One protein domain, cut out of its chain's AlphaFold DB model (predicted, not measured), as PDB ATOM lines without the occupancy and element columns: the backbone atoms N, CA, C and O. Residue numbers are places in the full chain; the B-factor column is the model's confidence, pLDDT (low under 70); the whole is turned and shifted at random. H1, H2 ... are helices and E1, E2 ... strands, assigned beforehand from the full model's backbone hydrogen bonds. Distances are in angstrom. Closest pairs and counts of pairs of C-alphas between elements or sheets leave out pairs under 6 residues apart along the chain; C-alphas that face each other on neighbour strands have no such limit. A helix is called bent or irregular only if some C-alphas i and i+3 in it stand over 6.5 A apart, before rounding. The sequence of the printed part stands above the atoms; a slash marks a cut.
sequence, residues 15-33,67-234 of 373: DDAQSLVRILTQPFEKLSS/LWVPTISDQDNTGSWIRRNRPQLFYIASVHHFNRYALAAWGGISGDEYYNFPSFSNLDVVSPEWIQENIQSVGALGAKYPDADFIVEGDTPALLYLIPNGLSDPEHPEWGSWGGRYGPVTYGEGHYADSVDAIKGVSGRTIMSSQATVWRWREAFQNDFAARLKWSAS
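Overview. This is residues 15 to 33 and 67 to 234 of the 373 residues of an uncharacterized protein of Colletotrichum tofieldiae (UniProt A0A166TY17). A small, twisted four-stranded sheet at one end has H2 on one face and H6 on the other; at the opposite end H1, H4 and H5 pack on residues 225 to 233 of the longest helix, H7. H3 packs on H6 near the middle, and E4 runs on into the hairpin E5 and E6. The printed part has 187 residues with seven named helices and six named strands, in the order H1 E1 H2 E2 H3 H4 H5 H6 E3 E4 E5 E6 H7; the class is mixed, with under half of the residues in named elements. The sheet, E1 E2 E4 E3, is mixed; the whole is compact, with a radius of gyration of the C-alphas of 16.5 A and spans of 49 by 47 by 32 A.

Along the chain. Find C-alpha 68 at (166.743, 145.812, 195.805), where E1, residues 68 to 71, begins; beside it come E2, 90 to 93, E4, 191 to 194, and E3, 182 to 184. Look for H2 at 78 to 85, H6 at 156 to 162, H3 at 105 to 109, H4 at 128 to 136, H5 at 139 to 142, E5 at 197 to 200 and E6 at 206 to 209. H1, 15 to 25, measures 15.5 A; H7, 215 to 233, runs 27.4 A to C-alpha 233 at (160.361, 127.733, 170.047). H7 is irregular, with C-alphas 216 and 219 8.2 A apart, and H4 only just, with 133 and 136 6.51 A apart.

Arrangement. E1 and E2 are parallel, N 69 to O 90 being 2.9 A; E2 and E4 are parallel, N 192 to O 91 2.9 A. The hairpins are E3 and E4, N 183 to O 193 2.8 A, and E5 and E6, N 199 to O 207 2.8 A. E1, H2, E2 form a strand-helix-strand unit, parallel neighbours with a helix between along the chain, with a right-handed crossover. H2, over E2, has a height over the sheet of 10.1 A; on the opposite face H6, over E1, has 8.7 A. H3 only grazes the sheet, and touches H6, closest C-alphas Trp 106 and Pro 157, 5.6 A. The hub H7 touches H1 (Thr 25 and Arg 228, 5.8 A), H4 (Asn 134 and Ala 226, 5.6 A), H5 (Gly 139 and Ala 233, 5.2 A) and, only just, with 3 pairs of C-alphas within 8 A, H3 (Gly 108 and Trp 215, 4.6 A). Every O i to N i+4 pair is within hydrogen-bond range in H1, but 3 of 4 in H2, 4 of 5 in H4, 2 of 3 in H6, 13 of 15 in H7 and 0 of 1 in H3, where 2 of 2 O i to N i+3 pairs are; H5 is too short for such a pair.

Size, cuts and confidence. The C-alphas farthest apart, Ser 33 and Gly 204, are 50.1 A apart. Residues 34 to 66 are not printed, and C-alphas 33 and 67 stand 19.0 A apart across the cut. The long links are E2 to H3, H3 to H4, H5 to H6 and H6 to E3. Mean pLDDT of the printed part is 94.3, and no printed residue is under 70.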
ATOM      1  N   ASP A  15     147.640 141.000 182.590       93.50
ATOM      2  CA  ASP A  15     148.978 141.512 182.303       93.50
ATOM      3  C   ASP A  15     150.052 141.030 183.298       93.50
ATOM      4  O   ASP A  15     151.207 140.866 182.899       93.50
ATOM      5  N   ASP A  16     149.654 140.634 184.511       94.19
ATOM      6  CA  ASP A  16     150.334 139.655 185.383       94.19
ATOM      7  C   ASP A  16     150.892 138.472 184.562       94.19
ATOM      8  O   ASP A  16     152.076 138.117 184.611       94.19
ATOM      9  N   ALA A  17     150.011 137.829 183.782       95.69
ATOM     10  CA  ALA A  17     150.306 136.593 183.068       95.69
ATOM     11  C   ALA A  17     151.114 136.857 181.791       95.69
ATOM     12  O   ALA A  17     152.019 136.082 181.466       95.69
ATOM     13  N   GLN A  18     150.851 137.976 181.108       97.56
ATOM     14  CA  GLN A  18     151.691 138.474 180.015       97.56
ATOM     15  C   GLN A  18     153.135 138.719 180.500       97.56
ATOM     16  O   GLN A  18     154.093 138.199 179.915       97.56
ATOM     17  N   SER A  19     153.284 139.424 181.626       96.38
ATOM     18  CA  SER A  19     154.572 139.725 182.260       96.38
ATOM     19  C   SER A  19     155.270 138.440 182.713       96.38
ATOM     20  O   SER A  19     156.461 138.253 182.456       96.38
ATOM     21  N   LEU A  20     154.537 137.479 183.290       94.88
ATOM     22  CA  LEU A  20     155.070 136.161 183.644       94.88
ATOM     23  C   LEU A  20     155.602 135.396 182.419       94.88
ATOM     24  O   LEU A  20     156.682 134.802 182.498       94.88
ATOM     25  N   VAL A  21     154.912 135.434 181.272       96.12
ATOM     26  CA  VAL A  21     155.417 134.841 180.020       96.12
ATOM     27  C   VAL A  21     156.733 135.504 179.597       96.12
ATOM     28  O   VAL A  21     157.691 134.781 179.301       96.12
ATOM     29  N   ARG A  22     156.861 136.841 179.667       96.19
ATOM     30  CA  ARG A  22     158.153 137.521 179.440       96.19
ATOM     31  C   ARG A  22     159.223 137.047 180.418       96.19
ATOM     32  O   ARG A  22     160.320 136.683 179.981       96.19
ATOM     33  N   ILE A  23     158.918 136.996 181.714       93.00
ATOM     34  CA  ILE A  23     159.836 136.544 182.772       93.00
ATOM     35  C   ILE A  23     160.335 135.124 182.507       93.00
ATOM     36  O   ILE A  23     161.520 134.846 182.723       93.00
ATOM     37  N   LEU A  24     159.488 134.220 182.010       93.81
ATOM     38  CA  LEU A  24     159.876 132.848 181.676       93.81
ATOM     39  C   LEU A  24     160.928 132.785 180.553       93.81
ATOM     40  O   LEU A  24     161.793 131.912 180.609       93.81
ATOM     41  N   THR A  25     160.942 133.746 179.621       94.06
ATOM     42  CA  THR A  25     161.976 133.850 178.569       94.06
ATOM     43  C   THR A  25     163.318 134.441 179.038       94.06
ATOM     44  O   THR A  25     164.316 134.383 178.315       94.06
ATOM     45  N   GLN A  26     163.378 135.021 180.243       91.12
ATOM     46  CA  GLN A  26     164.602 135.599 180.806       91.12
ATOM     47  C   GLN A  26     165.415 134.551 181.596       91.12
ATOM     48  O   GLN A  26     164.819 133.698 182.260       91.12
ATOM     49  N   PRO A  27     166.764 134.609 181.598       86.81
ATOM     50  CA  PRO A  27     167.643 133.557 182.131       86.81
ATOM     51  C   PRO A  27     167.794 133.577 183.669       86.81
ATOM     52  O   PRO A  27     168.895 133.463 184.205       86.81
ATOM     53  N   PHE A  28     166.681 133.734 184.385       86.94
ATOM     54  CA  PHE A  28     166.585 133.605 185.842       86.94
ATOM     55  C   PHE A  28     166.156 132.185 186.238       86.94
ATOM     56  O   PHE A  28     165.414 131.539 185.494       86.94
ATOM     57  N   GLU A  29     166.568 131.722 187.420       83.25
ATOM     58  CA  GLU A  29     166.067 130.479 188.020       83.25
ATOM     59  C   GLU A  29     164.538 130.539 188.204       83.25
ATOM     60  O   GLU A  29     163.988 131.599 188.510       83.25
ATOM     61  N   LYS A  30     163.836 129.420 187.980       82.75
ATOM     62  CA  LYS A  30     162.367 129.348 188.049       82.75
ATOM     63  C   LYS A  30     161.937 128.494 189.240       82.75
ATOM     64  O   LYS A  30     161.964 127.269 189.171       82.75
ATOM     65  N   LEU A  31     161.518 129.149 190.319       83.94
ATOM     66  CA  LEU A  31     160.914 128.523 191.495       83.94
ATOM     67  C   LEU A  31     159.654 129.304 191.876       83.94
ATOM     68  O   LEU A  31     159.681 130.530 191.897       83.94
ATOM     69  N   SER A  32     158.572 128.600 192.202       87.62
ATOM     70  CA  SER A  32     157.312 129.196 192.657       87.62
ATOM     71  C   SER A  32     156.937 128.724 194.064       87.62
ATOM     72  O   SER A  32     157.320 127.640 194.514       87.62
ATOM     73  N   SER A  33     156.207 129.577 194.782       91.25
ATOM     74  CA  SER A  33     155.687 129.328 196.130       91.25
ATOM     75  C   SER A  33     154.643 130.381 196.478       91.25
ATOM     76  O   SER A  33     154.870 131.558 196.211       91.25
ATOM     77  N   LEU A  67     169.400 143.757 199.120       90.19
ATOM     78  CA  LEU A  67     168.035 143.573 198.631       90.19
ATOM     79  C   LEU A  67     167.537 144.852 197.937       90.19
ATOM     80  O   LEU A  67     167.200 145.833 198.602       90.19
ATOM     81  N   TRP A  68     167.446 144.811 196.609       91.50
ATOM     82  CA  TRP A  68     166.743 145.812 195.805       91.50
ATOM     83  C   TRP A  68     165.257 145.439 195.676       91.50
ATOM     84  O   TRP A  68     164.942 144.318 195.276       91.50
ATOM     85  N   VAL A  69     164.344 146.371 195.970       94.88
ATOM     86  CA  VAL A  69     162.887 146.153 195.876       94.88
ATOM     87  C   VAL A  69     162.252 147.125 194.868       94.88
ATOM     88  O   VAL A  69     161.874 148.234 195.250       94.88
ATOM     89  N   PRO A  70     162.154 146.765 193.575       94.56
ATOM     90  CA  PRO A  70     161.358 147.507 192.601       94.56
ATOM     91  C   PRO A  70     159.878 147.096 192.669       94.56
ATOM     92  O   PRO A  70     159.568 145.912 192.549       94.56
ATOM     93  N   THR A  71     158.966 148.061 192.834       95.62
ATOM     94  CA  THR A  71     157.511 147.824 192.854       95.62
ATOM     95  C   THR A  71     156.744 148.716 191.882       95.62
ATOM     96  O   THR A  71     157.135 149.839 191.550       95.62
ATOM     97  N   ILE A  72     155.605 148.194 191.441       95.62
ATOM     98  CA  ILE A  72     154.683 148.829 190.503       95.62
ATOM     99  C   ILE A  72     153.722 149.688 191.326       95.62
ATOM    100  O   ILE A  72     152.678 149.246 191.796       95.62
ATOM    101  N   SER A  73     154.172 150.918 191.597       95.56
ATOM    102  CA  SER A  73     153.561 151.833 192.576       95.56
ATOM    103  C   SER A  73     153.430 151.201 193.981       95.56
ATOM    104  O   SER A  73     154.192 150.300 194.341       95.56
ATOM    105  N   ASP A  74     152.512 151.714 194.806       92.69
ATOM    106  CA  ASP A  74     151.949 151.002 195.957       92.69
ATOM    107  C   ASP A  74     150.568 150.456 195.550       92.69
ATOM    108  O   ASP A  74     149.649 151.251 195.342       92.69
ATOM    109  N   GLN A  75     150.418 149.131 195.443       92.06
ATOM    110  CA  GLN A  75     149.117 148.474 195.202       92.06
ATOM    111  C   GLN A  75     148.388 148.108 196.514       92.06
ATOM    112  O   GLN A  75     147.178 147.900 196.535       92.06
ATOM    113  N   ASP A  76     149.119 148.077 197.633       94.19
ATOM    114  CA  ASP A  76     148.604 147.821 198.976       94.19
ATOM    115  C   ASP A  76     149.113 148.872 199.989       94.19
ATOM    116  O   ASP A  76     149.681 149.908 199.634       94.19
ATOM    117  N   ASN A  77     148.917 148.622 201.288       94.69
ATOM    118  CA  ASN A  77     149.454 149.475 202.351       94.69
ATOM    119  C   ASN A  77     150.841 149.041 202.888       94.69
ATOM    120  O   ASN A  77     151.452 149.830 203.624       94.69
ATOM    121  N   THR A  78     151.379 147.872 202.504       95.75
ATOM    122  CA  THR A  78     152.697 147.377 202.953       95.75
ATOM    123  C   THR A  78     153.833 148.185 202.351       95.75
ATOM    124  O   THR A  78     154.728 148.571 203.098       95.75
ATOM    125  N   GLY A  79     153.769 148.563 201.071       94.25
ATOM    126  CA  GLY A  79     154.801 149.404 200.447       94.25
ATOM    127  C   GLY A  79     154.983 150.751 201.163       94.25
ATOM    128  O   GLY A  79     156.103 151.237 201.363       94.25
ATOM    129  N   SER A  80     153.888 151.317 201.679       93.00
ATOM    130  CA  SER A  80     153.907 152.521 202.522       93.00
ATOM    131  C   SER A  80     154.421 152.273 203.950       93.00
ATOM    132  O   SER A  80     154.951 153.188 204.586       93.00
ATOM    133  N   TRP A  81     154.264 151.056 204.478       96.62
ATOM    134  CA  TRP A  81     154.762 150.659 205.796       96.62
ATOM    135  C   TRP A  81     156.259 150.336 205.753       96.62
ATOM    136  O   TRP A  81     157.002 150.836 206.598       96.62
ATOM    137  N   ILE A  82     156.711 149.577 204.748       96.50
ATOM    138  CA  ILE A  82     158.110 149.187 204.531       96.50
ATOM    139  C   ILE A  82     158.981 150.438 204.499       96.50
ATOM    140  O   ILE A  82     159.879 150.567 205.327       96.50
ATOM    141  N   ARG A  83     158.656 151.406 203.633       94.50
ATOM    142  CA  ARG A  83     159.433 152.647 203.501       94.50
ATOM    143  C   ARG A  83     159.525 153.433 204.816       94.50
ATOM    144  O   ARG A  83     160.607 153.827 205.239       94.50
ATOM    145  N   ARG A  84     158.414 153.576 205.548       94.56
ATOM    146  CA  ARG A  84     158.398 154.263 206.859       94.56
ATOM    147  C   ARG A  84     159.209 153.543 207.946       94.56
ATOM    148  O   ARG A  84     159.712 154.204 208.847       94.56
ATOM    149  N   ASN A  85     159.327 152.213 207.887       96.94
ATOM    150  CA  ASN A  85     159.981 151.401 208.924       96.94
ATOM    151  C   ASN A  85     161.393 150.921 208.540       96.94
ATOM    152  O   ASN A  85     162.119 150.400 209.393       96.94
ATOM    153  N   ARG A  86     161.794 151.062 207.273       96.06
ATOM    154  CA  ARG A  86     163.093 150.645 206.721       96.06
ATOM    155  C   ARG A  86     163.661 151.710 205.761       96.06
ATOM    156  O   ARG A  86     163.967 151.374 204.622       96.06
ATOM    157  N   PRO A  87     163.896 152.963 206.205       94.94
ATOM    158  CA  PRO A  87     164.299 154.079 205.333       94.94
ATOM    159  C   PRO A  87     165.692 153.972 204.683       94.94
ATOM    160  O   PRO A  87     166.147 154.893 204.010       94.94
ATOM    161  N   GLN A  88     166.402 152.865 204.899       94.88
ATOM    162  CA  GLN A  88     167.694 152.543 204.282       94.88
ATOM    163  C   GLN A  88     167.611 151.316 203.354       94.88
ATOM    164  O   GLN A  88     168.610 150.943 202.750       94.88
ATOM    165  N   LEU A  89     166.437 150.680 203.230       95.19
ATOM    166  CA  LEU A  89     166.199 149.642 202.228       95.19
ATOM    167  C   LEU A  89     166.113 150.297 200.848       95.19
ATOM    168  O   LEU A  89     165.401 151.286 200.680       95.19
ATOM    169  N   PHE A  90     166.805 149.724 199.866       94.94
ATOM    170  CA  PHE A  90     166.703 150.165 198.482       94.94
ATOM    171  C   PHE A  90     165.327 149.777 197.927       94.94
ATOM    172  O   PHE A  90     165.038 148.599 197.708       94.94
ATOM    173  N   TYR A  91     164.472 150.774 197.720       96.31
ATOM    174  CA  TYR A  91     163.064 150.593 197.380       96.31
ATOM    175  C   TYR A  91     162.668 151.586 196.283       96.31
ATOM    176  O   TYR A  91     162.659 152.799 196.512       96.31
ATOM    177  N   ILE A  92     162.340 151.081 195.093       96.81
ATOM    178  CA  ILE A  92     161.872 151.877 193.953       96.81
ATOM    179  C   ILE A  92     160.357 151.717 193.853       96.81
ATOM    180  O   ILE A  92     159.881 150.594 193.720       96.81
ATOM    181  N   ALA A  93     159.609 152.822 193.849       96.06
ATOM    182  CA  ALA A  93     158.180 152.803 193.541       96.06
ATOM    183  C   ALA A  93     157.719 154.101 192.876       96.06
ATOM    184  O   ALA A  93     158.155 155.195 193.238       96.06
ATOM    185  N   SER A  94     156.764 153.999 191.956       96.50
ATOM    186  CA  SER A  94     156.089 155.161 191.372       96.50
ATOM    187  C   SER A  94     155.134 155.804 192.389       96.50
ATOM    188  O   SER A  94     153.957 155.464 192.478       96.50
ATOM    189  N   VAL A  95     155.661 156.720 193.209       94.00
ATOM    190  CA  VAL A  95     154.912 157.368 194.298       94.00
ATOM    191  C   VAL A  95     153.985 158.465 193.765       94.00
ATOM    192  O   VAL A  95     154.416 159.562 193.415       94.00
ATOM    193  N   HIS A  96     152.686 158.185 193.793       93.25
ATOM    194  CA  HIS A  96     151.597 159.123 193.512       93.25
ATOM    195  C   HIS A  96     150.486 158.975 194.569       93.25
ATOM    196  O   HIS A  96     150.588 158.150 195.476       93.25
ATOM    197  N   HIS A  97     149.398 159.753 194.481       89.25
ATOM    198  CA  HIS A  97     148.225 159.477 195.322       89.25
ATOM    199  C   HIS A  97     147.607 158.119 194.951       89.25
ATOM    200  O   HIS A  97     147.750 157.671 193.812       89.25
ATOM    201  N   PHE A  98     146.937 157.456 195.900       88.69
ATOM    202  CA  PHE A  98     146.480 156.070 195.735       88.69
ATOM    203  C   PHE A  98     145.681 155.865 194.430       88.69
ATOM    204  O   PHE A  98     144.880 156.725 194.046       88.69
ATOM    205  N   ASN A  99     145.983 154.766 193.734       88.06
ATOM    206  CA  ASN A  99     145.460 154.338 192.429       88.06
ATOM    207  C   ASN A  99     145.511 155.390 191.293       88.06
ATOM    208  O   ASN A  99     144.688 155.367 190.376       88.06
ATOM    209  N   ARG A 100     146.486 156.317 191.302       92.75
ATOM    210  CA  ARG A 100     146.720 157.279 190.197       92.75
ATOM    211  C   ARG A 100     147.870 156.893 189.265       92.75
ATOM    212  O   ARG A 100     148.750 157.697 188.960       92.75
ATOM    213  N   TYR A 101     147.778 155.679 188.738       94.31
ATOM    214  CA  TYR A 101     148.749 155.059 187.831       94.31
ATOM    215  C   TYR A 101     149.058 155.870 186.555       94.31
ATOM    216  O   TYR A 101     150.168 155.812 186.045       94.31
ATOM    217  N   ALA A 102     148.155 156.756 186.119       94.62
ATOM    218  CA  ALA A 102     148.401 157.717 185.032       94.62
ATOM    219  C   ALA A 102     149.583 158.696 185.268       94.62
ATOM    220  O   ALA A 102     149.981 159.414 184.353       94.62
ATOM    221  N   LEU A 103     150.136 158.765 186.486       95.12
ATOM    222  CA  LEU A 103     151.351 159.528 186.806       95.12
ATOM    223  C   LEU A 103     152.628 158.668 186.811       95.12
ATOM    224  O   LEU A 103     153.726 159.224 186.792       95.12
ATOM    225  N   ALA A 104     152.492 157.341 186.839       97.62
ATOM    226  CA  ALA A 104     153.587 156.411 187.070       97.62
ATOM    227  C   ALA A 104     154.491 156.231 185.842       97.62
ATOM    228  O   ALA A 104     154.007 156.176 184.709       97.62
ATOM    229  N   ALA A 105     155.799 156.072 186.066       97.88
ATOM    230  CA  ALA A 105     156.774 155.794 185.010       97.88
ATOM    231  C   ALA A 105     156.482 154.481 184.270       97.88
ATOM    232  O   ALA A 105     156.579 154.443 183.040       97.88
ATOM    233  N   TRP A 106     156.076 153.433 184.997       97.69
ATOM    234  CA  TRP A 106     155.799 152.110 184.427       97.69
ATOM    235  C   TRP A 106     154.685 152.131 183.374       97.69
ATOM    236  O   TRP A 106     154.771 151.385 182.403       97.69
ATOM    237  N   GLY A 107     153.730 153.068 183.455       97.69
ATOM    238  CA  GLY A 107     152.691 153.259 182.434       97.69
ATOM    239  C   GLY A 107     153.241 153.530 181.025       97.69
ATOM    240  O   GLY A 107     152.537 153.318 180.042       97.69
ATOM    241  N   GLY A 108     154.517 153.916 180.901       98.06
ATOM    242  CA  GLY A 108     155.240 153.980 179.629       98.06
ATOM    243  C   GLY A 108     155.513 152.627 178.958       98.06
ATOM    244  O   GLY A 108     156.047 152.622 177.849       98.06
ATOM    245  N   ILE A 109     155.143 151.492 179.557       98.25
ATOM    246  CA  ILE A 109     155.178 150.190 178.877       98.25
ATOM    247  C   ILE A 109     154.280 150.200 177.632       98.25
ATOM    248  O   ILE A 109     154.769 149.932 176.535       98.25
ATOM    249  N   SER A 110     153.017 150.609 177.781       98.19
ATOM    250  CA  SER A 110     151.986 150.557 176.727       98.19
ATOM    251  C   SER A 110     150.767 151.472 176.968       98.19
ATOM    252  O   SER A 110     149.883 151.546 176.121       98.19
ATOM    253  N   GLY A 111     150.689 152.181 178.102       97.44
ATOM    254  CA  GLY A 111     149.473 152.864 178.568       97.44
ATOM    255  C   GLY A 111     149.160 154.220 177.924       97.44
ATOM    256  O   GLY A 111     148.412 154.998 178.515       97.44
ATOM    257  N   ASP A 112     149.743 154.534 176.766       96.75
ATOM    258  CA  ASP A 112     149.704 155.843 176.095       96.75
ATOM    259  C   ASP A 112     148.259 156.312 175.858       96.75
ATOM    260  O   ASP A 112     147.880 157.419 176.249       96.75
ATOM    261  N   GLU A 113     147.434 155.435 175.279       95.25
ATOM    262  CA  GLU A 113     146.027 155.709 174.976       95.25
ATOM    263  C   GLU A 113     145.139 155.595 176.223       95.25
ATOM    264  O   GLU A 113     144.320 156.475 176.478       95.25
ATOM    265  N   TYR A 114     145.348 154.567 177.053       96.56
ATOM    266  CA  TYR A 114     144.552 154.316 178.261       96.56
ATOM    267  C   TYR A 114     144.690 155.448 179.297       96.56
ATOM    268  O   TYR A 114     143.698 156.014 179.765       96.56
ATOM    269  N   TYR A 115     145.921 155.869 179.602       96.44
ATOM    270  CA  TYR A 115     146.201 156.987 180.512       96.44
ATOM    271  C   TYR A 115     146.252 158.358 179.816       96.44
ATOM    272  O   TYR A 115     146.399 159.373 180.500       96.44
ATOM    273  N   ASN A 116     146.074 158.409 178.490       95.56
ATOM    274  CA  ASN A 116     146.005 159.630 177.680       95.56
ATOM    275  C   ASN A 116     147.265 160.529 177.780       95.56
ATOM    276  O   ASN A 116     147.162 161.762 177.772       95.56
ATOM    277  N   PHE A 117     148.467 159.940 177.868       95.81
ATOM    278  CA  PHE A 117     149.729 160.694 177.835       95.81
ATOM    279  C   PHE A 117     150.349 160.694 176.425       95.81
ATOM    280  O   PHE A 117     150.299 159.689 175.720       95.81
ATOM    281  N   PRO A 118     150.982 161.797 175.982       95.25
ATOM    282  CA  PRO A 118     151.665 161.821 174.696       95.25
ATOM    283  C   PRO A 118     153.014 161.091 174.775       95.25
ATOM    284  O   PRO A 118     153.783 161.297 175.718       95.25
ATOM    285  N   SER A 119     153.352 160.329 173.736       95.88
ATOM    286  CA  SER A 119     154.685 159.750 173.530       95.88
ATOM    287  C   SER A 119     155.235 160.083 172.134       95.88
ATOM    288  O   SER A 119     154.576 160.741 171.325       95.88
ATOM    289  N   PHE A 120     156.472 159.660 171.865       95.25
ATOM    290  CA  PHE A 120     157.023 159.534 170.508       95.25
ATOM    291  C   PHE A 120     157.425 158.078 170.210       95.25
ATOM    292  O   PHE A 120     158.328 157.839 169.411       95.25
ATOM    293  N   SER A 121     156.815 157.115 170.905       93.88
ATOM    294  CA  SER A 121     157.090 155.695 170.693       93.88
ATOM    295  C   SER A 121     156.429 155.199 169.409       93.88
ATOM    296  O   SER A 121     155.379 155.701 169.013       93.88
ATOM    297  N   ASN A 122     156.988 154.140 168.820       94.75
ATOM    298  CA  ASN A 122     156.199 153.252 167.975       94.75
ATOM    299  C   ASN A 122     155.033 152.675 168.817       94.75
ATOM    300  O   ASN A 122     155.244 152.298 169.979       94.75
ATOM    301  N   LEU A 123     153.817 152.665 168.266       95.69
ATOM    302  CA  LEU A 123     152.623 152.074 168.888       95.69
ATOM    303  C   LEU A 123     152.317 150.683 168.321       95.69
ATOM    304  O   LEU A 123     151.761 149.854 169.035       95.69
ATOM    305  N   ASP A 124     152.757 150.389 167.095       97.50
ATOM    306  CA  ASP A 124     152.519 149.110 166.421       97.50
ATOM    307  C   ASP A 124     153.052 147.946 167.270       97.50
ATOM    308  O   ASP A 124     152.374 146.947 167.452       97.50
ATOM    309  N   VAL A 125     154.218 148.117 167.909       97.50
ATOM    310  CA  VAL A 125     154.855 147.123 168.802       97.50
ATOM    311  C   VAL A 125     154.103 146.838 170.120       97.50
ATOM    312  O   VAL A 125     154.591 146.078 170.956       97.50
ATOM    313  N   VAL A 126     152.938 147.451 170.343       97.50
ATOM    314  CA  VAL A 126     151.976 147.105 171.411       97.50
ATOM    315  C   VAL A 126     150.544 146.922 170.876       97.50
ATOM    316  O   VAL A 126     149.615 146.801 171.672       97.50
ATOM    317  N   SER A 127     150.344 146.870 169.553       97.56
ATOM    318  CA  SER A 127     149.023 146.621 168.962       97.56
ATOM    319  C   SER A 127     148.604 145.148 169.106       97.56
ATOM    320  O   SER A 127     149.471 144.262 169.139       97.56
ATOM    321  N   PRO A 128     147.290 144.845 169.140       97.62
ATOM    322  CA  PRO A 128     146.794 143.469 169.159       97.62
ATOM    323  C   PRO A 128     147.316 142.625 167.990       97.62
ATOM    324  O   PRO A 128     147.642 141.457 168.170       97.62
ATOM    325  N   GLU A 129     147.456 143.210 166.798       98.38
ATOM    326  CA  GLU A 129     147.951 142.529 165.598       98.38
ATOM    327  C   GLU A 129     149.430 142.143 165.731       98.38
ATOM    328  O   GLU A 129     149.798 140.999 165.449       98.38
ATOM    329  N   TRP A 130     150.278 143.070 166.195       98.44
ATOM    330  CA  TRP A 130     151.704 142.795 166.392       98.44
ATOM    331  C   TRP A 130     151.930 141.781 167.512       98.44
ATOM    332  O   TRP A 130     152.775 140.897 167.372       98.44
ATOM    333  N   ILE A 131     151.156 141.876 168.599       98.69
ATOM    334  CA  ILE A 131     151.180 140.920 169.712       98.69
ATOM    335  C   ILE A 131     150.711 139.541 169.235       98.69
ATOM    336  O   ILE A 131     151.387 138.544 169.502       98.69
ATOM    337  N   GLN A 132     149.630 139.467 168.455       98.56
ATOM    338  CA  GLN A 132     149.149 138.212 167.886       98.56
ATOM    339  C   GLN A 132     150.207 137.561 166.984       98.56
ATOM    340  O   GLN A 132     150.463 136.360 167.122       98.56
ATOM    341  N   GLU A 133     150.855 138.327 166.102       98.44
ATOM    342  CA  GLU A 133     151.907 137.818 165.217       98.44
ATOM    343  C   GLU A 133     153.183 137.430 165.985       98.44
ATOM    344  O   GLU A 133     153.649 136.294 165.877       98.44
ATOM    345  N   ASN A 134     153.764 138.348 166.760       98.38
ATOM    346  CA  ASN A 134     155.136 138.231 167.263       98.38
ATOM    347  C   ASN A 134     155.257 137.639 168.667       98.38
ATOM    348  O   ASN A 134     156.353 137.196 169.027       98.38
ATOM    349  N   ILE A 135     154.165 137.609 169.436       98.62
ATOM    350  CA  ILE A 135     154.122 137.099 170.809       98.62
ATOM    351  C   ILE A 135     153.233 135.851 170.880       98.62
ATOM    352  O   ILE A 135     153.743 134.745 171.055       98.62
ATOM    353  N   GLN A 136     151.919 135.992 170.688       98.62
ATOM    354  CA  GLN A 136     150.944 134.930 170.973       98.62
ATOM    355  C   GLN A 136     151.059 133.720 170.031       98.62
ATOM    356  O   GLN A 136     150.868 132.584 170.467       98.62
ATOM    357  N   SER A 137     151.421 133.921 168.756       98.12
ATOM    358  CA  SER A 137     151.626 132.802 167.817       98.12
ATOM    359  C   SER A 137     152.892 131.973 168.107       98.12
ATOM    360  O   SER A 137     153.046 130.858 167.595       98.12
ATOM    361  N   VAL A 138     153.819 132.493 168.921       97.88
ATOM    362  CA  VAL A 138     155.190 131.979 169.010       97.88
ATOM    363  C   VAL A 138     155.320 130.875 170.064       97.88
ATOM    364  O   VAL A 138     155.772 131.065 171.196       97.88
ATOM    365  N   GLY A 139     154.961 129.665 169.639       96.31
ATOM    366  CA  GLY A 139     155.215 128.428 170.373       96.31
ATOM    367  C   GLY A 139     154.406 128.279 171.665       96.31
ATOM    368  O   GLY A 139     153.387 128.930 171.884       96.31
ATOM    369  N   ALA A 140     154.857 127.373 172.536       97.00
ATOM    370  CA  ALA A 140     154.101 126.977 173.726       97.00
ATOM    371  C   ALA A 140     154.020 128.060 174.822       97.00
ATOM    372  O   ALA A 140     153.103 128.007 175.640       97.00
ATOM    373  N   LEU A 141     154.957 129.018 174.844       96.56
ATOM    374  CA  LEU A 141     154.905 130.182 175.737       96.56
ATOM    375  C   LEU A 141     154.046 131.312 175.153       96.56
ATOM    376  O   LEU A 141     153.254 131.888 175.893       96.56
ATOM    377  N   GLY A 142     154.130 131.575 173.842       98.00
ATOM    378  CA  GLY A 142     153.248 132.526 173.158       98.00
ATOM    379  C   GLY A 142     151.773 132.182 173.364       98.00
ATOM    380  O   GLY A 142     150.998 133.013 173.825       98.00
ATOM    381  N   ALA A 143     151.415 130.903 173.201       98.06
ATOM    382  CA  ALA A 143     150.069 130.373 173.448       98.06
ATOM    383  C   ALA A 143     149.615 130.374 174.937       98.06
ATOM    384  O   ALA A 143     148.656 129.682 175.301       98.06
ATOM    385  N   LYS A 144     150.319 131.105 175.814       97.50
ATOM    386  CA  LYS A 144     149.947 131.404 177.208       97.50
ATOM    387  C   LYS A 144     149.908 132.899 177.535       97.50
ATOM    388  O   LYS A 144     149.610 133.237 178.673       97.50
ATOM    389  N   TYR A 145     150.166 133.765 176.559       98.19
ATOM    390  CA  TYR A 145     150.064 135.216 176.684       98.19
ATOM    391  C   TYR A 145     148.617 135.649 176.372       98.19
ATOM    392  O   TYR A 145     148.200 135.531 175.216       98.19
ATOM    393  N   PRO A 146     147.811 136.077 177.362       97.69
ATOM    394  CA  PRO A 146     146.426 136.480 177.118       97.69
ATOM    395  C   PRO A 146     146.350 137.844 176.421       97.69
ATOM    396  O   PRO A 146     147.340 138.574 176.348       97.69
ATOM    397  N   ASP A 147     145.160 138.200 175.947       97.62
ATOM    398  CA  ASP A 147     144.844 139.573 175.540       97.62
ATOM    399  C   ASP A 147     144.837 140.511 176.766       97.62
ATOM    400  O   ASP A 147     144.744 140.054 177.907       97.62
ATOM    401  N   ALA A 148     144.973 141.821 176.546       95.38
ATOM    402  CA  ALA A 148     144.975 142.827 177.612       95.38
ATOM    403  C   ALA A 148     143.572 143.411 177.855       95.38
ATOM    404  O   ALA A 148     142.921 143.839 176.902       95.38
ATOM    405  N   ASP A 149     143.154 143.520 179.120       93.06
ATOM    406  CA  ASP A 149     141.903 144.203 179.503       93.06
ATOM    407  C   ASP A 149     142.053 145.739 179.559       93.06
ATOM    408  O   ASP A 149     141.093 146.468 179.298       93.06
ATOM    409  N   PHE A 150     143.255 146.247 179.873       93.06
ATOM    410  CA  PHE A 150     143.532 147.687 180.008       93.06
ATOM    411  C   PHE A 150     144.790 148.135 179.260       93.06
ATOM    412  O   PHE A 150     144.711 148.963 178.352       93.06
ATOM    413  N   ILE A 151     145.949 147.606 179.657       96.12
ATOM    414  CA  ILE A 151     147.253 147.874 179.045       96.12
ATOM    415  C   ILE A 151     148.037 146.563 178.922       96.12
ATOM    416  O   ILE A 151     147.705 145.565 179.554       96.12
ATOM    417  N   VAL A 152     149.081 146.569 178.101       97.81
ATOM    418  CA  VAL A 152     149.955 145.412 177.878       97.81
ATOM    419  C   VAL A 152     151.113 145.438 178.880       97.81
ATOM    420  O   VAL A 152     151.914 146.376 178.852       97.81
ATOM    421  N   GLU A 153     151.218 144.396 179.703       97.31
ATOM    422  CA  GLU A 153     152.302 144.136 180.668       97.31
ATOM    423  C   GLU A 153     152.629 145.271 181.664       97.31
ATOM    424  O   GLU A 153     153.780 145.714 181.752       97.31
ATOM    425  N   GLY A 154     151.649 145.732 182.448       96.19
ATOM    426  CA  GLY A 154     151.816 146.800 183.440       96.19
ATOM    427  C   GLY A 154     152.975 146.586 184.418       96.19
ATOM    428  O   GLY A 154     153.710 147.537 184.695       96.19
ATOM    429  N   ASP A 155     153.206 145.344 184.862       96.00
ATOM    430  CA  ASP A 155     154.270 145.017 185.822       96.00
ATOM    431  C   ASP A 155     155.666 144.799 185.220       96.00
ATOM    432  O   ASP A 155     156.683 144.897 185.921       96.00
ATOM    433  N   THR A 156     155.763 144.525 183.916       97.19
ATOM    434  CA  THR A 156     157.041 144.217 183.252       97.19
ATOM    435  C   THR A 156     158.146 145.264 183.477       97.19
ATOM    436  O   THR A 156     159.301 144.851 183.590       97.19
ATOM    437  N   PRO A 157     157.904 146.585 183.622       97.38
ATOM    438  CA  PRO A 157     158.956 147.549 183.955       97.38
ATOM    439  C   PRO A 157     159.788 147.207 185.207       97.38
ATOM    440  O   PRO A 157     161.003 147.424 185.190       97.38
ATOM    441  N   ALA A 158     159.204 146.583 186.240       94.56
ATOM    442  CA  ALA A 158     159.958 146.122 187.414       94.56
ATOM    443  C   ALA A 158     160.951 144.990 187.070       94.56
ATOM    444  O   ALA A 158     162.050 144.931 187.626       94.56
ATOM    445  N   LEU A 159     160.620 144.141 186.086       92.31
ATOM    446  CA  LEU A 159     161.554 143.183 185.488       92.31
ATOM    447  C   LEU A 159     162.593 143.882 184.603       92.31
ATOM    448  O   LEU A 159     163.783 143.590 184.717       92.31
ATOM    449  N   LEU A 160     162.158 144.772 183.701       94.75
ATOM    450  CA  LEU A 160     163.023 145.437 182.715       94.75
ATOM    451  C   LEU A 160     164.146 146.252 183.376       94.75
ATOM    452  O   LEU A 160     165.221 146.396 182.790       94.75
ATOM    453  N   TYR A 161     163.923 146.739 184.599       92.56
ATOM    454  CA  TYR A 161     164.947 147.350 185.447       92.56
ATOM    455  C   TYR A 161     166.153 146.418 185.697       92.56
ATOM    456  O   TYR A 161     167.309 146.847 185.627       92.56
ATOM    457  N   LEU A 162     165.883 145.127 185.923       89.25
ATOM    458  CA  LEU A 162     166.844 144.098 186.338       89.25
ATOM    459  C   LEU A 162     167.495 143.327 185.171       89.25
ATOM    460  O   LEU A 162     168.386 142.507 185.410       89.25
ATOM    461  N   ILE A 163     167.076 143.546 183.916       88.38
ATOM    462  CA  ILE A 163     167.626 142.827 182.752       88.38
ATOM    463  C   ILE A 163     169.029 143.363 182.403       88.38
ATOM    464  O   ILE A 163     169.164 144.518 181.998       88.38
ATOM    465  N   PRO A 164     170.094 142.533 182.450       86.50
ATOM    466  CA  PRO A 164     171.445 142.965 182.103       86.50
ATOM    467  C   PRO A 164     171.630 143.015 180.575       86.50
ATOM    468  O   PRO A 164     172.181 142.094 179.961       86.50
ATOM    469  N   ASN A 165     171.165 144.101 179.957       89.06
ATOM    470  CA  ASN A 165     171.324 144.423 178.529       89.06
ATOM    471  C   ASN A 165     172.514 145.370 178.233       89.06
ATOM    472  O   ASN A 165     172.817 145.627 177.069       89.06
ATOM    473  N   GLY A 166     173.194 145.869 179.276       88.81
ATOM    474  CA  GLY A 166     174.326 146.804 179.193       88.81
ATOM    475  C   GLY A 166     173.961 148.296 179.269       88.81
ATOM    476  O   GLY A 166     174.861 149.139 179.213       88.81
ATOM    477  N   LEU A 167     172.667 148.622 179.405       89.62
ATOM    478  CA  LEU A 167     172.145 149.985 179.562       89.62
ATOM    479  C   LEU A 167     172.107 150.428 181.030       89.62
ATOM    480  O   LEU A 167     172.401 151.586 181.315       89.62
ATOM    481  N   SER A 168     171.717 149.538 181.944       87.25
ATOM    482  CA  SER A 168     171.453 149.839 183.356       87.25
ATOM    483  C   SER A 168     172.540 149.330 184.308       87.25
ATOM    484  O   SER A 168     173.374 148.494 183.956       87.25
ATOM    485  N   ASP A 169     172.496 149.846 185.535       88.31
ATOM    486  CA  ASP A 169     173.200 149.331 186.707       88.31
ATOM    487  C   ASP A 169     172.177 149.325 187.868       88.31
ATOM    488  O   ASP A 169     171.651 150.398 188.178       88.31
ATOM    489  N   PRO A 170     171.807 148.168 188.459       85.50
ATOM    490  CA  PRO A 170     170.792 148.100 189.521       85.50
ATOM    491  C   PRO A 170     171.150 148.849 190.813       85.50
ATOM    492  O   PRO A 170     170.278 149.086 191.640       85.50
ATOM    493  N   GLU A 171     172.409 149.250 190.995       87.50
ATOM    494  CA  GLU A 171     172.817 150.120 192.109       87.50
ATOM    495  C   GLU A 171     172.536 151.611 191.832       87.50
ATOM    496  O   GLU A 171     172.551 152.422 192.756       87.50
ATOM    497  N   HIS A 172     172.243 151.973 190.576       88.94
ATOM    498  CA  HIS A 172     172.106 153.353 190.103       88.94
ATOM    499  C   HIS A 172     170.780 153.587 189.343       88.94
ATOM    500  O   HIS A 172     170.759 153.737 188.112       88.94
ATOM    501  N   PRO A 173     169.629 153.633 190.038       91.38
ATOM    502  CA  PRO A 173     168.322 153.858 189.413       91.38
ATOM    503  C   PRO A 173     168.194 155.240 188.748       91.38
ATOM    504  O   PRO A 173     167.378 155.417 187.836       91.38
ATOM    505  N   GLU A 174     169.034 156.201 189.137       90.19
ATOM    506  CA  GLU A 174     169.104 157.542 188.562       90.19
ATOM    507  C   GLU A 174     169.731 157.577 187.161       90.19
ATOM    508  O   GLU A 174     169.555 158.564 186.444       90.19
ATOM    509  N   TRP A 175     170.398 156.496 186.734       90.25
ATOM    510  CA  TRP A 175     171.024 156.364 185.410       90.25
ATOM    511  C   TRP A 175     170.047 155.956 184.304       90.25
ATOM    512  O   TRP A 175     170.286 156.256 183.130       90.25
ATOM    513  N   GLY A 176     168.956 155.284 184.668       91.94
ATOM    514  CA  GLY A 176     167.913 154.829 183.752       91.94
ATOM    515  C   GLY A 176     168.171 153.460 183.122       91.94
ATOM    516  O   GLY A 176     169.307 153.036 182.900       91.94
ATOM    517  N   SER A 177     167.071 152.780 182.827       93.75
ATOM    518  CA  SER A 177     166.980 151.402 182.344       93.75
ATOM    519  C   SER A 177     165.809 151.265 181.362       93.75
ATOM    520  O   SER A 177     165.055 152.218 181.172       93.75
ATOM    521  N   TRP A 178     165.595 150.070 180.801       96.69
ATOM    522  CA  TRP A 178     164.339 149.755 180.106       96.69
ATOM    523  C   TRP A 178     163.111 149.812 181.034       96.69
ATOM    524  O   TRP A 178     162.019 150.104 180.563       96.69
ATOM    525  N   GLY A 179     163.286 149.586 182.341       96.31
ATOM    526  CA  GLY A 179     162.230 149.717 183.351       96.31
ATOM    527  C   GLY A 179     161.930 151.151 183.796       96.31
ATOM    528  O   GLY A 179     160.992 151.358 184.553       96.31
ATOM    529  N   GLY A 180     162.696 152.143 183.328       96.06
ATOM    530  CA  GLY A 180     162.540 153.550 183.706       96.06
ATOM    531  C   GLY A 180     163.755 154.124 184.435       96.06
ATOM    532  O   GLY A 180     164.833 153.515 184.464       96.06
ATOM    533  N   ARG A 181     163.593 155.332 184.991       96.06
ATOM    534  CA  ARG A 181     164.640 156.098 185.691       96.06
ATOM    535  C   ARG A 181     164.058 156.815 186.910       96.06
ATOM    536  O   ARG A 181     163.081 157.550 186.781       96.06
ATOM    537  N   TYR A 182     164.692 156.662 188.069       95.88
ATOM    538  CA  TYR A 182     164.134 157.079 189.362       95.88
ATOM    539  C   TYR A 182     165.138 157.921 190.159       95.88
ATOM    540  O   TYR A 182     166.343 157.714 190.064       95.88
ATOM    541  N   GLY A 183     164.657 158.896 190.928       92.75
ATOM    542  CA  GLY A 183     165.475 159.737 191.808       92.75
ATOM    543  C   GLY A 183     165.130 159.517 193.285       92.75
ATOM    544  O   GLY A 183     164.009 159.102 193.578       92.75
ATOM    545  N   PRO A 184     166.058 159.788 194.221       92.00
ATOM    546  CA  PRO A 184     165.794 159.613 195.643       92.00
ATOM    547  C   PRO A 184     164.682 160.560 196.120       92.00
ATOM    548  O   PRO A 184     164.733 161.763 195.856       92.00
ATOM    549  N   VAL A 185     163.700 160.019 196.845       92.25
ATOM    550  CA  VAL A 185     162.586 160.772 197.455       92.25
ATOM    551  C   VAL A 185     163.117 161.710 198.540       92.25
ATOM    552  O   VAL A 185     162.776 162.892 198.576       92.25
ATOM    553  N   THR A 186     164.015 161.184 199.373       89.81
ATOM    554  CA  THR A 186     164.726 161.904 200.429       89.81
ATOM    555  C   THR A 186     166.220 161.689 200.222       89.81
ATOM    556  O   THR A 186     166.671 160.558 200.039       89.81
ATOM    557  N   TYR A 187     167.024 162.753 200.251       85.00
ATOM    558  CA  TYR A 187     168.474 162.606 200.104       85.00
ATOM    559  C   TYR A 187     169.068 161.888 201.328       85.00
ATOM    560  O   TYR A 187     169.009 162.419 202.435       85.00
ATOM    561  N   GLY A 188     169.671 160.715 201.113       84.62
ATOM    562  CA  GLY A 188     170.218 159.864 202.179       84.62
ATOM    563  C   GLY A 188     169.290 158.731 202.639       84.62
ATOM    564  O   GLY A 188     169.665 157.985 203.539       84.62
ATOM    565  N   GLU A 189     168.114 158.570 202.025       92.50
ATOM    566  CA  GLU A 189     167.271 157.374 202.168       92.50
ATOM    567  C   GLU A 189     167.420 156.439 200.962       92.50
ATOM    568  O   GLU A 189     167.780 156.873 199.869       92.50
ATOM    569  N   GLY A 190     167.081 155.160 201.146       93.62
ATOM    570  CA  GLY A 190     167.044 154.160 200.068       93.62
ATOM    571  C   GLY A 190     165.794 154.230 199.176       93.62
ATOM    572  O   GLY A 190     165.585 153.357 198.338       93.62
ATOM    573  N   HIS A 191     164.938 155.237 199.362       95.50
ATOM    574  CA  HIS A 191     163.671 155.385 198.647       95.50
ATOM    575  C   HIS A 191     163.839 156.135 197.331       95.50
ATOM    576  O   HIS A 191     164.253 157.295 197.340       95.50
ATOM    577  N   TYR A 192     163.401 155.539 196.227       96.25
ATOM    578  CA  TYR A 192     163.418 156.151 194.902       96.25
ATOM    579  C   TYR A 192     162.013 156.213 194.300       96.25
ATOM    580  O   TYR A 192     161.225 155.276 194.431       96.25
ATOM    581  N   ALA A 193     161.718 157.317 193.619       96.62
ATOM    582  CA  ALA A 193     160.478 157.535 192.882       96.62
ATOM    583  C   ALA A 193     160.752 158.119 191.492       96.62
ATOM    584  O   ALA A 193     161.875 158.522 191.183       96.62
ATOM    585  N   ASP A 194     159.727 158.130 190.644       97.38
ATOM    586  CA  ASP A 194     159.824 158.478 189.226       97.38
ATOM    587  C   ASP A 194     160.601 159.776 188.970       97.38
ATOM    588  O   ASP A 194     160.274 160.851 189.482       97.38
ATOM    589  N   SER A 195     161.621 159.689 188.118       94.94
ATOM    590  CA  SER A 195     162.224 160.864 187.498       94.94
ATOM    591  C   SER A 195     161.515 161.172 186.178       94.94
ATOM    592  O   SER A 195     160.762 160.351 185.663       94.94
ATOM    593  N   VAL A 196     161.765 162.351 185.604       92.25
ATOM    594  CA  VAL A 196     161.199 162.743 184.303       92.25
ATOM    595  C   VAL A 196     162.289 162.905 183.251       92.25
ATOM    596  O   VAL A 196     163.293 163.582 183.490       92.25
ATOM    597  N   ASP A 197     162.085 162.299 182.085       87.44
ATOM    598  CA  ASP A 197     162.904 162.517 180.889       87.44
ATOM    599  C   ASP A 197     162.216 163.541 179.985       87.44
ATOM    600  O   ASP A 197     160.995 163.529 179.847       87.44
ATOM    601  N   ALA A 198     163.001 164.420 179.355       88.00
ATOM    602  CA  ALA A 198     162.514 165.392 178.379       88.00
ATOM    603  C   ALA A 198     163.078 165.063 176.991       88.00
ATOM    604  O   ALA A 198     164.277 165.216 176.746       88.00
ATOM    605  N   ILE A 199     162.210 164.609 176.089       85.69
ATOM    606  CA  ILE A 199     162.553 164.106 174.755       85.69
ATOM    607  C   ILE A 199     161.973 165.054 173.707       85.69
ATOM    608  O   ILE A 199     160.808 165.443 173.786       85.69
ATOM    609  N   LYS A 200     162.785 165.436 172.715       87.25
ATOM    610  CA  LYS A 200     162.384 166.322 171.614       87.25
ATOM    611  C   LYS A 200     162.154 165.503 170.344       87.25
ATOM    612  O   LYS A 200     163.096 164.917 169.821       87.25
ATOM    613  N   GLY A 201     160.916 165.479 169.860       86.00
ATOM    614  CA  GLY A 201     160.528 164.764 168.644       86.00
ATOM    615  C   GLY A 201     160.882 165.526 167.363       86.00
ATOM    616  O   GLY A 201     161.247 166.706 167.397       86.00
ATOM    617  N   VAL A 202     160.720 164.863 166.215       88.88
ATOM    618  CA  VAL A 202     161.090 165.389 164.883       88.88
ATOM    619  C   VAL A 202     160.380 166.696 164.504       88.88
ATOM    620  O   VAL A 202     160.955 167.533 163.816       88.88
ATOM    621  N   SER A 203     159.168 166.929 165.017       90.12
ATOM    622  CA  SER A 203     158.406 168.178 164.847       90.12
ATOM    623  C   SER A 203     158.931 169.351 165.690       90.12
ATOM    624  O   SER A 203     158.360 170.438 165.676       90.12
ATOM    625  N   GLY A 204     159.982 169.134 166.483       90.69
ATOM    626  CA  GLY A 204     160.535 170.110 167.413       90.69
ATOM    627  C   GLY A 204     159.800 170.211 168.753       90.69
ATOM    628  O   GLY A 204     160.335 170.841 169.666       90.69
ATOM    629  N   ARG A 205     158.630 169.570 168.906       92.88
ATOM    630  CA  ARG A 205     157.905 169.464 170.183       92.88
ATOM    631  C   ARG A 205     158.730 168.666 171.195       92.88
ATOM    632  O   ARG A 205     159.201 167.574 170.887       92.88
ATOM    633  N   THR A 206     158.828 169.173 172.420       90.50
ATOM    634  CA  THR A 206     159.344 168.415 173.569       90.50
ATOM    635  C   THR A 206     158.183 167.787 174.339       90.50
ATOM    636  O   THR A 206     157.174 168.448 174.587       90.50
ATOM    637  N   ILE A 207     158.334 166.524 174.731       92.38
ATOM    638  CA  ILE A 207     157.516 165.848 175.744       92.38
ATOM    639  C   ILE A 207     158.397 165.673 176.980       92.38
ATOM    640  O   ILE A 207     159.563 165.308 176.846       92.38
ATOM    641  N   MET A 208     157.855 165.936 178.168       92.69
ATOM    642  CA  MET A 208     158.525 165.654 179.436       92.69
ATOM    643  C   MET A 208     157.570 164.904 180.360       92.69
ATOM    644  O   MET A 208     156.522 165.448 180.706       92.69
ATOM    645  N   SER A 209     157.915 163.675 180.744       95.62
ATOM    646  CA  SER A 209     157.116 162.878 181.684       95.62
ATOM    647  C   SER A 209     157.932 161.767 182.353       95.62
ATOM    648  O   SER A 209     159.094 161.536 182.010       95.62
ATOM    649  N   SER A 210     157.318 161.085 183.320       96.88
ATOM    650  CA  SER A 210     157.845 159.873 183.956       96.88
ATOM    651  C   SER A 210     157.840 158.690 182.985       96.88
ATOM    652  O   SER A 210     158.847 157.995 182.843       96.88
ATOM    653  N   GLN A 211     156.753 158.524 182.223       98.19
ATOM    654  CA  GLN A 211     156.614 157.485 181.194       98.19
ATOM    655  C   GLN A 211     157.675 157.596 180.096       98.19
ATOM    656  O   GLN A 211     158.099 156.580 179.549       98.19
ATOM    657  N   ALA A 212     158.162 158.810 179.812       97.00
ATOM    658  CA  ALA A 212     159.247 159.043 178.860       97.00
ATOM    659  C   ALA A 212     160.577 158.388 179.265       97.00
ATOM    660  O   ALA A 212     161.445 158.228 178.412       97.00
ATOM    661  N   THR A 213     160.737 157.960 180.524       96.88
ATOM    662  CA  THR A 213     161.889 157.146 180.950       96.88
ATOM    663  C   THR A 213     161.788 155.680 180.491       96.88
ATOM    664  O   THR A 213     162.819 155.015 180.402       96.88
ATOM    665  N   VAL A 214     160.577 155.204 180.150       98.25
ATOM    666  CA  VAL A 214     160.259 153.827 179.715       98.25
ATOM    667  C   VAL A 214     159.942 153.761 178.218       98.25
ATOM    668  O   VAL A 214     160.645 153.061 177.487       98.25
ATOM    669  N   TRP A 215     158.943 154.512 177.719       98.06
ATOM    670  CA  TRP A 215     158.449 154.357 176.333       98.06
ATOM    671  C   TRP A 215     159.516 154.637 175.273       98.06
ATOM    672  O   TRP A 215     159.470 154.088 174.176       98.06
ATOM    673  N   ARG A 216     160.540 155.424 175.623       95.56
ATOM    674  CA  ARG A 216     161.723 155.699 174.793       95.56
ATOM    675  C   ARG A 216     162.539 154.456 174.405       95.56
ATOM    676  O   ARG A 216     163.437 154.574 173.579       95.56
ATOM    677  N   TRP A 217     162.265 153.304 175.019       96.31
ATOM    678  CA  TRP A 217     162.937 152.027 174.768       96.31
ATOM    679  C   TRP A 217     162.005 150.935 174.214       96.31
ATOM    680  O   TRP A 217     162.460 149.805 174.033       96.31
ATOM    681  N   ARG A 218     160.719 151.242 173.965       97.69
ATOM    682  CA  ARG A 218     159.663 150.239 173.726       97.69
ATOM    683  C   ARG A 218     160.002 149.253 172.619       97.69
ATOM    684  O   ARG A 218     160.001 148.051 172.845       97.69
ATOM    685  N   GLU A 219     160.358 149.760 171.448       97.31
ATOM    686  CA  GLU A 219     160.702 148.939 170.283       97.31
ATOM    687  C   GLU A 219     161.861 147.967 170.575       97.31
ATOM    688  O   GLU A 219     161.785 146.788 170.233       97.31
ATOM    689  N   ALA A 220     162.880 148.408 171.321       97.12
ATOM    690  CA  ALA A 220     164.010 147.564 171.704       97.12
ATOM    691  C   ALA A 220     163.616 146.442 172.686       97.12
ATOM    692  O   ALA A 220     164.036 145.298 172.493       97.12
ATOM    693  N   PHE A 221     162.798 146.728 173.711       97.62
ATOM    694  CA  PHE A 221     162.369 145.695 174.666       97.62
ATOM    695  C   PHE A 221     161.248 144.786 174.136       97.62
ATOM    696  O   PHE A 221     161.128 143.647 174.594       97.62
ATOM    697  N   GLN A 222     160.455 145.235 173.160       98.25
ATOM    698  CA  GLN A 222     159.482 144.388 172.463       98.25
ATOM    699  C   GLN A 222     160.178 143.435 171.485       98.25
ATOM    700  O   GLN A 222     159.928 142.228 171.526       98.25
ATOM    701  N   ASN A 223     161.137 143.927 170.693       98.06
ATOM    702  CA  ASN A 223     161.912 143.077 169.788       98.06
ATOM    703  C   ASN A 223     162.760 142.038 170.551       98.06
ATOM    704  O   ASN A 223     162.802 140.876 170.140       98.06
ATOM    705  N   ASP A 224     163.368 142.400 171.692       97.81
ATOM    706  CA  ASP A 224     164.072 141.458 172.586       97.81
ATOM    707  C   ASP A 224     163.155 140.322 173.081       97.81
ATOM    708  O   ASP A 224     163.556 139.156 173.071       97.81
ATOM    709  N   PHE A 225     161.909 140.624 173.451       98.12
ATOM    710  CA  PHE A 225     160.950 139.614 173.905       98.12
ATOM    711  C   PHE A 225     160.460 138.709 172.763       98.12
ATOM    712  O   PHE A 225     160.514 137.483 172.898       98.12
ATOM    713  N   ALA A 226     160.090 139.277 171.610       98.31
ATOM    714  CA  ALA A 226     159.717 138.502 170.423       98.31
ATOM    715  C   ALA A 226     160.860 137.578 169.949       98.31
ATOM    716  O   ALA A 226     160.624 136.432 169.554       98.31
ATOM    717  N   ALA A 227     162.116 138.031 170.036       97.88
ATOM    718  CA  ALA A 227     163.283 137.195 169.763       97.88
ATOM    719  C   ALA A 227     163.420 136.035 170.760       97.88
ATOM    720  O   ALA A 227     163.654 134.903 170.340       97.88
ATOM    721  N   ARG A 228     163.221 136.266 172.062       97.19
ATOM    722  CA  ARG A 228     163.348 135.207 173.082       97.19
ATOM    723  C   ARG A 228     162.191 134.216 173.094       97.19
ATOM    724  O   ARG A 228     162.414 133.045 173.394       97.19
ATOM    725  N   LEU A 229     160.982 134.625 172.710       97.75
ATOM    726  CA  LEU A 229     159.923 133.660 172.409       97.75
ATOM    727  C   LEU A 229     160.331 132.774 171.225       97.75
ATOM    728  O   LEU A 229     160.221 131.549 171.323       97.75
ATOM    729  N   LYS A 230     160.931 133.351 170.174       97.44
ATOM    730  CA  LYS A 230     161.513 132.582 169.060       97.44
ATOM    731  C   LYS A 230     162.670 131.676 169.532       97.44
ATOM    732  O   LYS A 230     162.751 130.547 169.050       97.44
ATOM    733  N   TRP A 231     163.477 132.068 170.531       97.00
ATOM    734  CA  TRP A 231     164.453 131.172 171.192       97.00
ATOM    735  C   TRP A 231     163.763 129.993 171.896       97.00
ATOM    736  O   TRP A 231     164.226 128.864 171.779       97.00
ATOM    737  N   SER A 232     162.642 130.226 172.589       94.81
ATOM    738  CA  SER A 232     161.890 129.165 173.286       94.81
ATOM    739  C   SER A 232     161.194 128.168 172.345       94.81
ATOM    740  O   SER A 232     160.898 127.045 172.749       94.81
ATOM    741  N   ALA A 233     160.958 128.566 171.090       95.25
ATOM    742  CA  ALA A 233     160.361 127.733 170.047       95.25
ATOM    743  C   ALA A 233     161.396 127.037 169.136       95.25
ATOM    744  O   ALA A 233     161.048 126.086 168.433       95.25
ATOM    745  N   SER A 234     162.654 127.490 169.131       96.19
ATOM    746  CA  SER A 234     163.684 127.058 168.177       96.19
ATOM    747  C   SER A 234     164.657 126.038 168.765       96.19
ATOM    748  O   SER A 234     165.255 126.256 169.813       96.19
TER     749      SER A 234